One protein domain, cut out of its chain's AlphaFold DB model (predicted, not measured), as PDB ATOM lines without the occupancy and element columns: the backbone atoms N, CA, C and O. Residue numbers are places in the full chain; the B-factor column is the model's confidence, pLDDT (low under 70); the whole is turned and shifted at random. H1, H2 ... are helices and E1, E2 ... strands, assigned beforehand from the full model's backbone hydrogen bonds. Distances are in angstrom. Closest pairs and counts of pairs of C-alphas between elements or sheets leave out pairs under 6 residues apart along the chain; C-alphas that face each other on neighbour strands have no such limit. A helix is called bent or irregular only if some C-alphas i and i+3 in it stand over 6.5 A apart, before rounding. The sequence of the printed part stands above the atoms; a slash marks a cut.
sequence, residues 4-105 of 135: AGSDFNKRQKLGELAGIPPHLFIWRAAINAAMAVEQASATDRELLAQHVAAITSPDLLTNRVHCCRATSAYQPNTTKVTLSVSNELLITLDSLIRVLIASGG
ATOM      1  N   ALA A   4     175.907 213.562 134.197       46.34
ATOM      2  CA  ALA A   4     174.689 212.788 133.964       46.34
ATOM      3  C   ALA A   4     174.745 211.923 132.684       46.34
ATOM      4  O   ALA A   4     174.180 210.831 132.644       46.34
ATOM      5  N   GLY A   5     175.459 212.375 131.642       44.41
ATOM      6  CA  GLY A   5     175.569 211.651 130.371       44.41
ATOM      7  C   GLY A   5     176.500 210.433 130.429       44.41
ATOM      8  O   GLY A   5     176.275 209.445 129.729       44.41
ATOM      9  N   SER A   6     177.533 210.467 131.281       48.88
ATOM     10  CA  SER A   6     178.451 209.333 131.459       48.88
ATOM     11  C   SER A   6     177.833 208.211 132.290       48.88
ATOM     12  O   SER A   6     178.025 207.038 131.968       48.88
ATOM     13  N   ASP A   7     177.044 208.554 133.311       58.38
ATOM     14  CA  ASP A   7     176.347 207.570 134.146       58.38
ATOM     15  C   ASP A   7     175.233 206.844 133.388       58.38
ATOM     16  O   ASP A   7     175.053 205.636 133.560       58.38
ATOM     17  N   PHE A   8     174.533 207.548 132.495       58.03
ATOM     18  CA  PHE A   8     173.523 206.957 131.618       58.03
ATOM     19  C   PHE A   8     174.119 205.863 130.719       58.03
ATOM     20  O   PHE A   8     173.661 204.721 130.743       58.03
ATOM     21  N   ASN A   9     175.205 206.179 130.004       61.38
ATOM     22  CA  ASN A   9     175.878 205.227 129.114       61.38
ATOM     23  C   ASN A   9     176.454 204.018 129.871       61.38
ATOM     24  O   ASN A   9     176.456 202.898 129.358       61.38
ATOM     25  N   LYS A  10     176.931 204.223 131.106       59.16
ATOM     26  CA  LYS A  10     177.465 203.146 131.950       59.16
ATOM     27  C   LYS A  10     176.359 202.205 132.442       59.16
ATOM     28  O   LYS A  10     176.542 200.991 132.407       59.16
ATOM     29  N   ARG A  11     175.205 202.743 132.854       58.06
ATOM     30  CA  ARG A  11     174.039 201.948 133.283       58.06
ATOM     31  C   ARG A  11     173.366 201.224 132.120       58.06
ATOM     32  O   ARG A  11     172.959 200.083 132.299       58.06
ATOM     33  N   GLN A  12     173.320 201.838 130.937       59.19
ATOM     34  CA  GLN A  12     172.825 201.191 129.721       59.19
ATOM     35  C   GLN A  12     173.653 199.941 129.378       59.19
ATOM     36  O   GLN A  12     173.087 198.864 129.219       59.19
ATOM     37  N   LYS A  13     174.991 200.053 129.381       58.81
ATOM     38  CA  LYS A  13     175.886 198.906 129.151       58.81
ATOM     39  C   LYS A  13     175.737 197.798 130.202       58.81
ATOM     40  O   LYS A  13     175.801 196.623 129.862       58.81
ATOM     41  N   LEU A  14     175.540 198.152 131.476       57.34
ATOM     42  CA  LEU A  14     175.315 197.176 132.554       57.34
ATOM     43  C   LEU A  14     173.958 196.465 132.431       57.34
ATOM     44  O   LEU A  14     173.856 195.286 132.749       57.34
ATOM     45  N   GLY A  15     172.931 197.169 131.957       57.09
ATOM     46  CA  GLY A  15     171.616 196.599 131.687       57.09
ATOM     47  C   GLY A  15     171.599 195.614 130.528       57.09
ATOM     48  O   GLY A  15     171.025 194.535 130.652       57.09
ATOM     49  N   GLU A  16     172.301 195.955 129.445       57.38
ATOM     50  CA  GLU A  16     172.507 195.070 128.293       57.38
ATOM     51  C   GLU A  16     173.226 193.771 128.699       57.38
ATOM     52  O   GLU A  16     172.866 192.697 128.224       57.38
ATOM     53  N   LEU A  17     174.168 193.840 129.649       56.91
ATOM     54  CA  LEU A  17     174.836 192.665 130.233       56.91
ATOM     55  C   LEU A  17     173.915 191.808 131.119       56.91
ATOM     56  O   LEU A  17     174.148 190.610 131.256       56.91
ATOM     57  N   ALA A  18     172.880 192.403 131.716       61.91
ATOM     58  CA  ALA A  18     171.917 191.730 132.589       61.91
ATOM     59  C   ALA A  18     170.661 191.229 131.848       61.91
ATOM     60  O   ALA A  18     169.736 190.733 132.486       61.91
ATOM     61  N   GLY A  19     170.596 191.394 130.520       72.62
ATOM     62  CA  GLY A  19     169.431 191.022 129.711       72.62
ATOM     63  C   GLY A  19     168.205 191.922 129.912       72.62
ATOM     64  O   GLY A  19     167.126 191.595 129.424       72.62
ATOM     65  N   ILE A  20     168.347 193.057 130.606       79.38
ATOM     66  CA  ILE A  20     167.241 193.992 130.840       79.38
ATOM     67  C   ILE A  20     167.110 194.906 129.617       79.38
ATOM     68  O   ILE A  20     168.081 195.581 129.255       79.38
ATOM     69  N   PRO A  21     165.921 195.002 128.998       84.62
ATOM     70  CA  PRO A  21     165.728 195.863 127.843       84.62
ATOM     71  C   PRO A  21     166.101 197.335 128.127       84.62
ATOM     72  O   PRO A  21     165.628 197.907 129.115       84.62
ATOM     73  N   PRO A  22     166.888 198.002 127.255       85.50
ATOM     74  CA  PRO A  22     167.371 199.368 127.483       85.50
ATOM     75  C   PRO A  22     166.271 200.395 127.785       85.50
ATOM     76  O   PRO A  22     166.466 201.310 128.586       85.50
ATOM     77  N   HIS A  23     165.093 200.233 127.178       88.94
ATOM     78  CA  HIS A  23     163.963 201.139 127.371       88.94
ATOM     79  C   HIS A  23     163.441 201.142 128.818       88.94
ATOM     80  O   HIS A  23     162.958 202.173 129.281       88.94
ATOM     81  N   LEU A  24     163.596 200.052 129.579       92.06
ATOM     82  CA  LEU A  24     163.169 199.999 130.982       92.06
ATOM     83  C   LEU A  24     164.032 200.887 131.891       92.06
ATOM     84  O   LEU A  24     163.530 201.456 132.863       92.06
ATOM     85  N   PHE A  25     165.312 201.076 131.557       89.06
ATOM     86  CA  PHE A  25     166.179 202.010 132.283       89.06
ATOM     87  C   PHE A  25     165.767 203.455 132.052       89.06
ATOM     88  O   PHE A  25     165.725 204.241 133.000       89.06
ATOM     89  N   ILE A  26     165.446 203.791 130.801       90.94
ATOM     90  CA  ILE A  26     164.983 205.129 130.430       90.94
ATOM     91  C   ILE A  26     163.635 205.402 131.098       90.94
ATOM     92  O   ILE A  26     163.464 206.465 131.687       90.94
ATOM     93  N   TRP A  27     162.731 204.420 131.103       94.31
ATOM     94  CA  TRP A  27     161.442 204.516 131.783       94.31
ATOM     95  C   TRP A  27     161.606 204.809 133.274       94.31
ATOM     96  O   TRP A  27     161.083 205.801 133.776       94.31
ATOM     97  N   ARG A  28     162.410 204.007 133.984       92.81
ATOM     98  CA  ARG A  28     162.685 204.230 135.409       92.81
ATOM     99  C   ARG A  28     163.294 205.609 135.669       92.81
ATOM    100  O   ARG A  28     162.909 206.279 136.624       92.81
ATOM    101  N   ALA A  29     164.253 206.027 134.844       91.31
ATOM    102  CA  ALA A  29     164.877 207.339 134.972       91.31
ATOM    103  C   ALA A  29     163.867 208.474 134.751       91.31
ATOM    104  O   ALA A  29     163.882 209.437 135.512       91.31
ATOM    105  N   ALA A  30     162.967 208.339 133.772       93.00
ATOM    106  CA  ALA A  30     161.918 209.313 133.491       93.00
ATOM    107  C   ALA A  30     160.937 209.456 134.661       93.00
ATOM    108  O   ALA A  30     160.663 210.576 135.079       93.00
ATOM    109  N   ILE A  31     160.475 208.343 135.243       95.56
ATOM    110  CA  ILE A  31     159.573 208.361 136.408       95.56
ATOM    111  C   ILE A  31     160.246 209.031 137.615       95.56
ATOM    112  O   ILE A  31     159.663 209.907 138.248       95.56
ATOM    113  N   ASN A  32     161.503 208.678 137.905       93.19
ATOM    114  CA  ASN A  32     162.251 209.291 139.006       93.19
ATOM    115  C   ASN A  32     162.496 210.787 138.787       93.19
ATOM    116  O   ASN A  32     162.378 211.568 139.727       93.19
ATOM    117  N   ALA A  33     162.831 211.186 137.557       91.69
ATOM    118  CA  ALA A  33     163.002 212.589 137.209       91.69
ATOM    119  C   ALA A  33     161.684 213.356 137.368       91.69
ATOM    120  O   ALA A  33     161.684 214.424 137.968       91.69
ATOM    121  N   ALA A  34     160.565 212.784 136.917       93.50
ATOM    122  CA  ALA A  34     159.241 213.381 137.050       93.50
ATOM    123  C   ALA A  34     158.830 213.577 138.519       93.50
ATOM    124  O   ALA A  34     158.325 214.635 138.875       93.50
ATOM    125  N   MET A  35     159.108 212.618 139.406       93.81
ATOM    126  CA  MET A  35     158.837 212.791 140.843       93.81
ATOM    127  C   MET A  35     159.668 213.910 141.493       93.81
ATOM    128  O   MET A  35     159.251 214.456 142.514       93.81
ATOM    129  N   ALA A  36     160.825 214.251 140.919       92.88
ATOM    130  CA  ALA A  36     161.693 215.328 141.392       92.88
ATOM    131  C   ALA A  36     161.326 216.713 140.822       92.88
ATOM    132  O   ALA A  36     161.927 217.708 141.221       92.88
ATOM    133  N   VAL A  37     160.361 216.795 139.899       92.56
ATOM    134  CA  VAL A  37     159.876 218.065 139.342       92.56
ATOM    135  C   VAL A  37     159.039 218.796 140.393       92.56
ATOM    136  O   VAL A  37     158.029 218.283 140.873       92.56
ATOM    137  N   GLU A  38     159.418 220.032 140.717       90.50
ATOM    138  CA  GLU A  38     158.719 220.842 141.724       90.50
ATOM    139  C   GLU A  38     157.297 221.227 141.287       90.50
ATOM    140  O   GLU A  38     156.379 221.254 142.108       90.50
ATOM    141  N   GLN A  39     157.103 221.460 139.986       90.19
ATOM    142  CA  GLN A  39     155.824 221.814 139.362       90.19
ATOM    143  C   GLN A  39     154.835 220.638 139.279       90.19
ATOM    144  O   GLN A  39     153.678 220.838 138.915       90.19
ATOM    145  N   ALA A  40     155.257 219.409 139.600       89.38
ATOM    146  CA  ALA A  40     154.384 218.243 139.559       89.38
ATOM    147  C   ALA A  40     153.291 218.344 140.633       89.38
ATOM    148  O   ALA A  40     153.586 218.649 141.793       89.38
ATOM    149  N   SER A  41     152.041 218.032 140.286       93.75
ATOM    150  CA  SER A  41     150.951 217.996 141.267       93.75
ATOM    151  C   SER A  41     151.207 216.924 142.340       93.75
ATOM    152  O   SER A  41     151.931 215.950 142.105       93.75
ATOM    153  N   ALA A  42     150.626 217.089 143.533       94.31
ATOM    154  CA  ALA A  42     150.735 216.081 144.591       94.31
ATOM    155  C   ALA A  42     150.137 214.734 144.143       94.31
ATOM    156  O   ALA A  42     150.748 213.692 144.363       94.31
ATOM    157  N   THR A  43     149.003 214.778 143.439       95.44
ATOM    158  CA  THR A  43     148.319 213.601 142.896       95.44
ATOM    159  C   THR A  43     149.176 212.854 141.876       95.44
ATOM    160  O   THR A  43     149.322 211.640 141.980       95.44
ATOM    161  N   ASP A  44     149.786 213.553 140.911       95.31
ATOM    162  CA  ASP A  44     150.636 212.895 139.910       95.31
ATOM    163  C   ASP A  44     151.887 212.296 140.566       95.31
ATOM    164  O   ASP A  44     152.276 211.175 140.242       95.31
ATOM    165  N   ARG A  45     152.497 212.994 141.536       94.69
ATOM    166  CA  ARG A  45     153.631 212.452 142.304       94.69
ATOM    167  C   ARG A  45     153.253 211.192 143.072       94.69
ATOM    168  O   ARG A  45     154.035 210.244 143.081       94.69
ATOM    169  N   GLU A  46     152.075 211.164 143.686       96.31
ATOM    170  CA  GLU A  46     151.580 209.990 144.401       96.31
ATOM    171  C   GLU A  46     151.348 208.807 143.451       96.31
ATOM    172  O   GLU A  46     151.834 207.711 143.727       96.31
ATOM    173  N   LEU A  47     150.700 209.023 142.302       96.00
ATOM    174  CA  LEU A  47     150.487 207.979 141.291       96.00
ATOM    175  C   LEU A  47     151.813 207.399 140.775       96.00
ATOM    176  O   LEU A  47     151.972 206.181 140.669       96.00
ATOM    177  N   LEU A  48     152.798 208.259 140.505       96.19
ATOM    178  CA  LEU A  48     154.135 207.830 140.089       96.19
ATOM    179  C   LEU A  48     154.872 207.074 141.207       96.19
ATOM    180  O   LEU A  48     155.528 206.066 140.933       96.19
ATOM    181  N   ALA A  49     154.737 207.502 142.465       95.56
ATOM    182  CA  ALA A  49     155.333 206.823 143.612       95.56
ATOM    183  C   ALA A  49     154.703 205.443 143.862       95.56
ATOM    184  O   ALA A  49     155.429 204.475 144.095       95.56
ATOM    185  N   GLN A  50     153.375 205.329 143.753       95.62
ATOM    186  CA  GLN A  50     152.655 204.055 143.837       95.62
ATOM    187  C   GLN A  50     153.122 203.089 142.744       95.62
ATOM    188  O   GLN A  50     153.400 201.922 143.027       95.62
ATOM    189  N   HIS A  51     153.295 203.585 141.514       95.38
ATOM    190  CA  HIS A  51     153.850 202.796 140.414       95.38
ATOM    191  C   HIS A  51     155.259 202.280 140.736       95.38
ATOM    192  O   HIS A  51     155.526 201.091 140.571       95.38
ATOM    193  N   VAL A  52     156.154 203.133 141.246       93.94
ATOM    194  CA  VAL A  52     157.512 202.717 141.646       93.94
ATOM    195  C   VAL A  52     157.480 201.674 142.764       93.94
ATOM    196  O   VAL A  52     158.224 200.699 142.692       93.94
ATOM    197  N   ALA A  53     156.617 201.845 143.766       93.81
ATOM    198  CA  ALA A  53     156.487 200.910 144.883       93.81
ATOM    199  C   ALA A  53     155.935 199.537 144.454       93.81
ATOM    200  O   ALA A  53     156.308 198.518 145.033       93.81
ATOM    201  N   ALA A  54     155.077 199.497 143.430       92.25
ATOM    202  CA  ALA A  54     154.497 198.263 142.907       92.25
ATOM    203  C   ALA A  54     155.482 197.422 142.068       92.25
ATOM    204  O   ALA A  54     155.255 196.228 141.859       92.25
ATOM    205  N   ILE A  55     156.577 198.013 141.577       91.19
ATOM    206  CA  ILE A  55     157.570 197.312 140.754       91.19
ATOM    207  C   ILE A  55     158.620 196.655 141.650       91.19
ATOM    208  O   ILE A  55     159.558 197.297 142.119       91.19
ATOM    209  N   THR A  56     158.514 195.341 141.821       87.75
ATOM    210  CA  THR A  56     159.498 194.541 142.568       87.75
ATOM    211  C   THR A  56     160.579 193.926 141.677       87.75
ATOM    212  O   THR A  56     161.675 193.640 142.157       87.75
ATOM    213  N   SER A  57     160.313 193.759 140.377       86.56
ATOM    214  CA  SER A  57     161.284 193.271 139.393       86.56
ATOM    215  C   SER A  57     161.105 193.929 138.013       86.56
ATOM    216  O   SER A  57     159.993 194.340 137.666       86.56
ATOM    217  N   PRO A  58     162.174 194.029 137.194       84.75
ATOM    218  CA  PRO A  58     162.086 194.538 135.822       84.75
ATOM    219  C   PRO A  58     161.156 193.716 134.922       84.75
ATOM    220  O   PRO A  58     160.520 194.282 134.037       84.75
ATOM    221  N   ASP A  59     161.032 192.410 135.176       88.19
ATOM    222  CA  ASP A  59     160.210 191.491 134.377       88.19
ATOM    223  C   ASP A  59     158.728 191.879 134.364       88.19
ATOM    224  O   ASP A  59     158.045 191.698 133.356       88.19
ATOM    225  N   LEU A  60     158.244 192.499 135.447       88.50
ATOM    226  CA  LEU A  60     156.882 193.032 135.527       88.50
ATOM    227  C   LEU A  60     156.623 194.160 134.521       88.50
ATOM    228  O   LEU A  60     155.467 194.460 134.232       88.50
ATOM    229  N   LEU A  61     157.675 194.806 134.013       91.88
ATOM    230  CA  LEU A  61     157.580 195.904 133.056       91.88
ATOM    231  C   LEU A  61     157.879 195.483 131.620       91.88
ATOM    232  O   LEU A  61     157.442 196.181 130.709       91.88
ATOM    233  N   THR A  62     158.565 194.360 131.401       88.69
ATOM    234  CA  THR A  62     159.004 193.916 130.067       88.69
ATOM    235  C   THR A  62     157.857 193.839 129.056       88.69
ATOM    236  O   THR A  62     158.017 194.267 127.918       88.69
ATOM    237  N   ASN A  63     156.676 193.375 129.479       88.44
ATOM    238  CA  ASN A  63     155.483 193.287 128.622       88.44
ATOM    239  C   ASN A  63     154.507 194.464 128.792       88.44
ATOM    240  O   ASN A  63     153.416 194.445 128.230       88.44
ATOM    241  N   ARG A  64     154.862 195.470 129.600       93.38
ATOM    242  CA  ARG A  64     154.002 196.624 129.904       93.38
ATOM    243  C   ARG A  64     154.561 197.943 129.399       93.38
ATOM    244  O   ARG A  64     153.799 198.867 129.148       93.38
ATOM    245  N   VAL A  65     155.875 198.055 129.246       94.81
ATOM    246  CA  VAL A  65     156.536 199.220 128.659       94.81
ATOM    247  C   VAL A  65     157.088 198.786 127.311       94.81
ATOM    248  O   VAL A  65     158.136 198.165 127.237       94.81
ATOM    249  N   HIS A  66     156.378 199.096 126.232       90.69
ATOM    250  CA  HIS A  66     156.778 198.681 124.886       90.69
ATOM    251  C   HIS A  66     157.913 199.553 124.334       90.69
ATOM    252  O   HIS A  66     158.759 199.091 123.568       90.69
ATOM    253  N   CYS A  67     157.923 200.839 124.696       90.25
ATOM    254  CA  CYS A  67     158.932 201.791 124.256       90.25
ATOM    255  C   CYS A  67     159.115 202.910 125.282       90.25
ATOM    256  O   CYS A  67     158.156 203.508 125.762       90.25
ATOM    257  N   CYS A  68     160.367 203.240 125.567       92.19
ATOM    258  CA  CYS A  68     160.748 204.459 126.259       92.19
ATOM    259  C   CYS A  68     162.130 204.861 125.756       92.19
ATOM    260  O   CYS A  68     163.120 204.172 126.007       92.19
ATOM    261  N   ARG A  69     162.192 205.938 124.976       91.12
ATOM    262  CA  ARG A  69     163.425 206.389 124.331       91.12
ATOM    263  C   ARG A  69     163.548 207.898 124.431       91.12
ATOM    264  O   ARG A  69     162.607 208.609 124.102       91.12
ATOM    265  N   ALA A  70     164.731 208.368 124.805       89.06
ATOM    266  CA  ALA A  70     165.116 209.769 124.720       89.06
ATOM    267  C   ALA A  70     166.111 209.954 123.565       89.06
ATOM    268  O   ALA A  70     167.073 209.197 123.431       89.06
ATOM    269  N   THR A  71     165.868 210.939 122.707       88.50
ATOM    270  CA  THR A  71     166.746 211.307 121.585       88.50
ATOM    271  C   THR A  71     166.855 212.817 121.487       88.50
ATOM    272  O   THR A  71     165.914 213.516 121.855       88.50
ATOM    273  N   SER A  72     167.957 213.329 120.944       84.44
ATOM    274  CA  SER A  72     168.069 214.755 120.633       84.44
ATOM    275  C   SER A  72     166.946 215.184 119.690       84.44
ATOM    276  O   SER A  72     166.693 214.524 118.676       84.44
ATOM    277  N   ALA A  73     166.249 216.265 120.032       84.50
ATOM    278  CA  ALA A  73     165.320 216.897 119.110       84.50
ATOM    279  C   ALA A  73     166.090 217.728 118.071       84.50
ATOM    280  O   ALA A  73     167.280 217.996 118.218       84.50
ATOM    281  N   TYR A  74     165.393 218.142 117.011       78.94
ATOM    282  CA  TYR A  74     165.945 219.081 116.030       78.94
ATOM    283  C   TYR A  74     166.236 220.454 116.657       78.94
ATOM    284  O   TYR A  74     167.217 221.106 116.313       78.94
ATOM    285  N   GLN A  75     165.392 220.875 117.602       81.62
ATOM    286  CA  GLN A  75     165.593 222.103 118.359       81.62
ATOM    287  C   GLN A  75     166.752 221.933 119.356       81.62
ATOM    288  O   GLN A  75     166.786 220.933 120.086       81.62
ATOM    289  N   PRO A  76     167.692 222.893 119.413       80.69
ATOM    290  CA  PRO A  76     168.799 222.842 120.357       80.69
ATOM    291  C   PRO A  76     168.277 222.864 121.797       80.69
ATOM    292  O   PRO A  76     167.324 223.569 122.109       80.69
ATOM    293  N   ASN A  77     168.926 222.093 122.675       81.81
ATOM    294  CA  ASN A  77     168.560 221.904 124.087       81.81
ATOM    295  C   ASN A  77     167.203 221.223 124.347       81.81
ATOM    296  O   ASN A  77     166.797 221.120 125.502       81.81
ATOM    297  N   THR A  78     166.545 220.679 123.321       85.38
ATOM    298  CA  THR A  78     165.295 219.927 123.478       85.38
ATOM    299  C   THR A  78     165.550 218.425 123.336       85.38
ATOM    300  O   THR A  78     166.280 217.968 122.452       85.38
ATOM    301  N   THR A  79     164.923 217.627 124.201       88.00
ATOM    302  CA  THR A  79     164.964 216.161 124.122       88.00
ATOM    303  C   THR A  79     163.611 215.643 123.659       88.00
ATOM    304  O   THR A  79     162.593 215.912 124.289       88.00
ATOM    305  N   LYS A  80     163.590 214.866 122.572       90.06
ATOM    306  CA  LYS A  80     162.400 214.121 122.157       90.06
ATOM    307  C   LYS A  80     162.317 212.838 122.971       90.06
ATOM    308  O   LYS A  80     163.208 211.991 122.866       90.06
ATOM    309  N   VAL A  81     161.231 212.682 123.718       90.31
ATOM    310  CA  VAL A  81     160.911 211.452 124.444       90.31
ATOM    311  C   VAL A  81     159.788 210.725 123.708       90.31
ATOM    312  O   VAL A  81     158.777 211.322 123.357       90.31
ATOM    313  N   THR A  82     159.979 209.441 123.428       91.56
ATOM    314  CA  THR A  82     158.964 208.569 122.823       91.56
ATOM    315  C   THR A  82     158.578 207.507 123.836       91.56
ATOM    316  O   THR A  82     159.454 206.805 124.344       91.56
ATOM    317  N   LEU A  83     157.281 207.411 124.125       91.56
ATOM    318  CA  LEU A  83     156.706 206.536 125.142       91.56
ATOM    319  C   LEU A  83     155.629 205.655 124.505       91.56
ATOM    320  O   LEU A  83     154.862 206.118 123.665       91.56
ATOM    321  N   SER A  84     155.579 204.387 124.895       91.19
ATOM    322  CA  SER A  84     154.481 203.472 124.587       91.19
ATOM    323  C   SER A  84     154.399 202.417 125.683       91.19
ATOM    324  O   SER A  84     155.417 201.824 126.052       91.19
ATOM    325  N   VAL A  85     153.194 202.192 126.201       93.88
ATOM    326  CA  VAL A  85     152.916 201.269 127.306       93.88
ATOM    327  C   VAL A  85     151.662 200.440 127.016       93.88
ATOM    328  O   VAL A  85     150.935 200.722 126.064       93.88
ATOM    329  N   SER A  86     151.417 199.406 127.819       92.50
ATOM    330  CA  SER A  86     150.170 198.644 127.823       92.50
ATOM    331  C   SER A  86     149.048 199.399 128.542       92.50
ATOM    332  O   SER A  86     149.298 200.314 129.328       92.50
ATOM    333  N   ASN A  87     147.799 198.974 128.321       91.19
ATOM    334  CA  ASN A  87     146.614 199.612 128.908       91.19
ATOM    335  C   ASN A  87     146.676 199.724 130.442       91.19
ATOM    336  O   ASN A  87     146.190 200.694 131.016       91.19
ATOM    337  N   GLU A  88     147.317 198.759 131.104       93.25
ATOM    338  CA  GLU A  88     147.486 198.724 132.562       93.25
ATOM    339  C   GLU A  88     148.312 199.898 133.109       93.25
ATOM    340  O   GLU A  88     148.180 200.244 134.278       93.25
ATOM    341  N   LEU A  89     149.162 200.515 132.281       95.06
ATOM    342  CA  LEU A  89     150.030 201.626 132.674       95.06
ATOM    343  C   LEU A  89     149.566 202.984 132.135       95.06
ATOM    344  O   LEU A  89     150.296 203.961 132.298       95.06
ATOM    345  N   LEU A  90     148.381 203.081 131.518       92.19
ATOM    346  CA  LEU A  90     147.896 204.347 130.949       92.19
ATOM    347  C   LEU A  90     147.778 205.448 132.004       92.19
ATOM    348  O   LEU A  90     148.262 206.548 131.780       92.19
ATOM    349  N   ILE A  91     147.263 205.134 133.196       93.81
ATOM    350  CA  ILE A  91     147.151 206.111 134.295       93.81
ATOM    351  C   ILE A  91     148.535 206.650 134.699       93.81
ATOM    352  O   ILE A  91     148.713 207.853 134.916       93.81
ATOM    353  N   THR A  92     149.535 205.769 134.775       95.94
ATOM    354  CA  THR A  92     150.922 206.150 135.070       95.94
ATOM    355  C   THR A  92     151.515 206.989 133.938       95.94
ATOM    356  O   THR A  92     152.181 207.990 134.203       95.94
ATOM    357  N   LEU A  93     151.276 206.602 132.681       94.62
ATOM    358  CA  LEU A  93     151.751 207.330 131.508       94.62
ATOM    359  C   LEU A  93     151.140 208.731 131.438       94.62
ATOM    360  O   LEU A  93     151.881 209.690 131.248       94.62
ATOM    361  N   ASP A  94     149.836 208.868 131.656       93.44
ATOM    362  CA  ASP A  94     149.150 210.161 131.659       93.44
ATOM    363  C   ASP A  94     149.704 211.076 132.750       93.44
ATOM    364  O   ASP A  94     149.956 212.257 132.511       93.44
ATOM    365  N   SER A  95     149.955 210.525 133.940       95.69
ATOM    366  CA  SER A  95     150.573 211.266 135.046       95.69
ATOM    367  C   SER A  95     151.985 211.729 134.681       95.69
ATOM    368  O   SER A  95     152.334 212.890 134.888       95.69
ATOM    369  N   LEU A  96     152.786 210.855 134.062       95.88
ATOM    370  CA  LEU A  96     154.115 211.208 133.564       95.88
ATOM    371  C   LEU A  96     154.043 212.314 132.498       95.88
ATOM    372  O   LEU A  96     154.802 213.278 132.571       95.88
ATOM    373  N   ILE A  97     153.126 212.209 131.533       93.44
ATOM    374  CA  ILE A  97     152.930 213.210 130.476       93.44
ATOM    375  C   ILE A  97     152.535 214.560 131.082       93.44
ATOM    376  O   ILE A  97     153.147 215.569 130.735       93.44
ATOM    377  N   ARG A  98     151.583 214.593 132.023       93.19
ATOM    378  CA  ARG A  98     151.178 215.832 132.708       93.19
ATOM    379  C   ARG A  98     152.350 216.511 133.412       93.19
ATOM    380  O   ARG A  98     152.519 217.719 133.271       93.19
ATOM    381  N   VAL A  99     153.201 215.749 134.101       94.88
ATOM    382  CA  VAL A  99     154.397 216.293 134.766       94.88
ATOM    383  C   VAL A  99     155.422 216.825 133.759       94.88
ATOM    384  O   VAL A  99     156.002 217.895 133.970       94.88
ATOM    385  N   LEU A 100     155.629 216.121 132.642       91.94
ATOM    386  CA  LEU A 100     156.524 216.576 131.576       91.94
ATOM    387  C   LEU A 100     156.014 217.872 130.933       91.94
ATOM    388  O   LEU A 100     156.807 218.788 130.724       91.94
ATOM    389  N   ILE A 101     154.708 217.988 130.685       90.94
ATOM    390  CA  ILE A 101     154.083 219.216 130.168       90.94
ATOM    391  C   ILE A 101     154.211 220.358 131.182       90.94
ATOM    392  O   ILE A 101     154.620 221.456 130.813       90.94
ATOM    393  N   ALA A 102     153.952 220.100 132.469       88.56
ATOM    394  CA  ALA A 102     154.110 221.094 133.534       88.56
ATOM    395  C   ALA A 102     155.556 221.613 133.661       88.56
ATOM    396  O   ALA A 102     155.776 222.747 134.082       88.56
ATOM    397  N   SER A 103     156.540 220.808 133.248       88.88
ATOM    398  CA  SER A 103     157.960 221.186 133.173       88.88
ATOM    399  C   SER A 103     158.335 221.969 131.904       88.88
ATOM    400  O   SER A 103     159.512 222.252 131.690       88.88
ATOM    401  N   GLY A 104     157.366 222.290 131.039       89.12
ATOM    402  CA  GLY A 104     157.581 222.961 129.753       89.12
ATOM    403  C   GLY A 104     157.712 222.019 128.551       89.12
ATOM    404  O   GLY A 104     158.175 222.438 127.491       89.12
ATOM    405  N   GLY A 105     157.343 220.744 128.696       87.94
ATOM    406  CA  GLY A 105     157.291 219.785 127.595       87.94
ATOM    407  C   GLY A 105     156.114 220.029 126.646       87.94
ATOM    408  O   GLY A 105     155.035 220.444 127.056       87.94
TER     409      GLY A 105
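Overview. This is residues 4 to 105 of the 135 residues of a protein of Polarella glacialis (UniProt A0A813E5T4). A long two-stranded hairpin, E1 and E2, covers one side of helix H2, which lies in the middle of the domain, with E1 the closer strand. H5 and H3 pack on each other and on the later end of H2, H1 folds back along the beginning of H2, and the short H4 lies near H2 just before E1. The printed part has 102 residues with five named helices and two named strands, in the order H1, H2, H3, H4, E1, E2, H5; the sheet is antiparallel and the class is mostly helix. The whole is compact, with a radius of gyration of the C-alphas of 13.6 A and spans of 36 by 35 by 21 A.

Along the chain. E1 is residues 65 to 72, 20.9 A long, from C-alpha 65 at (156.536, 199.220, 128.659). E2 is residues 79 to 85, 19.4 A long. H2 is residues 22 to 35, 20.8 A. H5, residues 87 to 102, is 23.2 A long and ends with C-alpha 102 at (154.110, 221.094, 133.534); it is irregular, with C-alphas 88 and 91 7.6 A apart. H3 is residues 42 to 54, 18.3 A, and H4 residues 59 to 62, 5.1 A. H1, residues 4 to 17, is 20.5 A long and begins with C-alpha 4 at (174.689, 212.788, 133.964).

Arrangement. E1 and E2 form a hairpin, antiparallel at 174 degrees; N 69 and O 82 are 2.9 A apart and N 82 and O 69 2.8 A, within hydrogen-bond range. The closest C-alphas of H2 and E1, those of His 23 and Cys 68, are 4.8 A apart. H2 and E2 are near each other, with 5 pairs of C-alphas within 10 A. The closest C-alphas of E2 and H5, those of Val 85 and Leu 93, are 7.5 A apart. H2 is the hub, touching three helices. With residues 31 to 34 alone it touches H5 at a steep tilt of 54 degrees, the same way; the closest C-alphas, of Ala 34 and Val 99, are 6.1 A apart. H2 and H3, a helical hairpin, touch at a steep tilt of 38 degrees, only just steep, opposite ways; the closest C-alphas, of Met 35 and Arg 45, are 5.4 A apart. H3 touches H5 at a steep tilt of 42 degrees, opposite ways, closest at the C-alphas of Asp 44 and Ser 95, 5.1 A. H1 and H2, also a helical hairpin, touch at a steep tilt of 41 degrees, opposite ways, closest at the C-alphas of Gln 12 and Pro 22, 6.2 A. H4 is close to H2 but not clearly touching, closest at the C-alphas of Leu 24 and Leu 61, 7.2 A. H1 is apart from H3 and H5, among others. Each O i to N i+4 pair is within hydrogen-bond range in H1, H2 and H3, 10 of 12 are in H5, and H4 is too short for such a pair.

Size, cuts and confidence. The two C-alphas farthest apart, those of Thr 56 and Gln 75, are 37.2 A apart. The printed part has no cut and no long link; H2 to H3 and E1 to E2 are short links, and the others are tight. The mean pLDDT of the printed part is 85.7, and residues 4 to 18 are under 70.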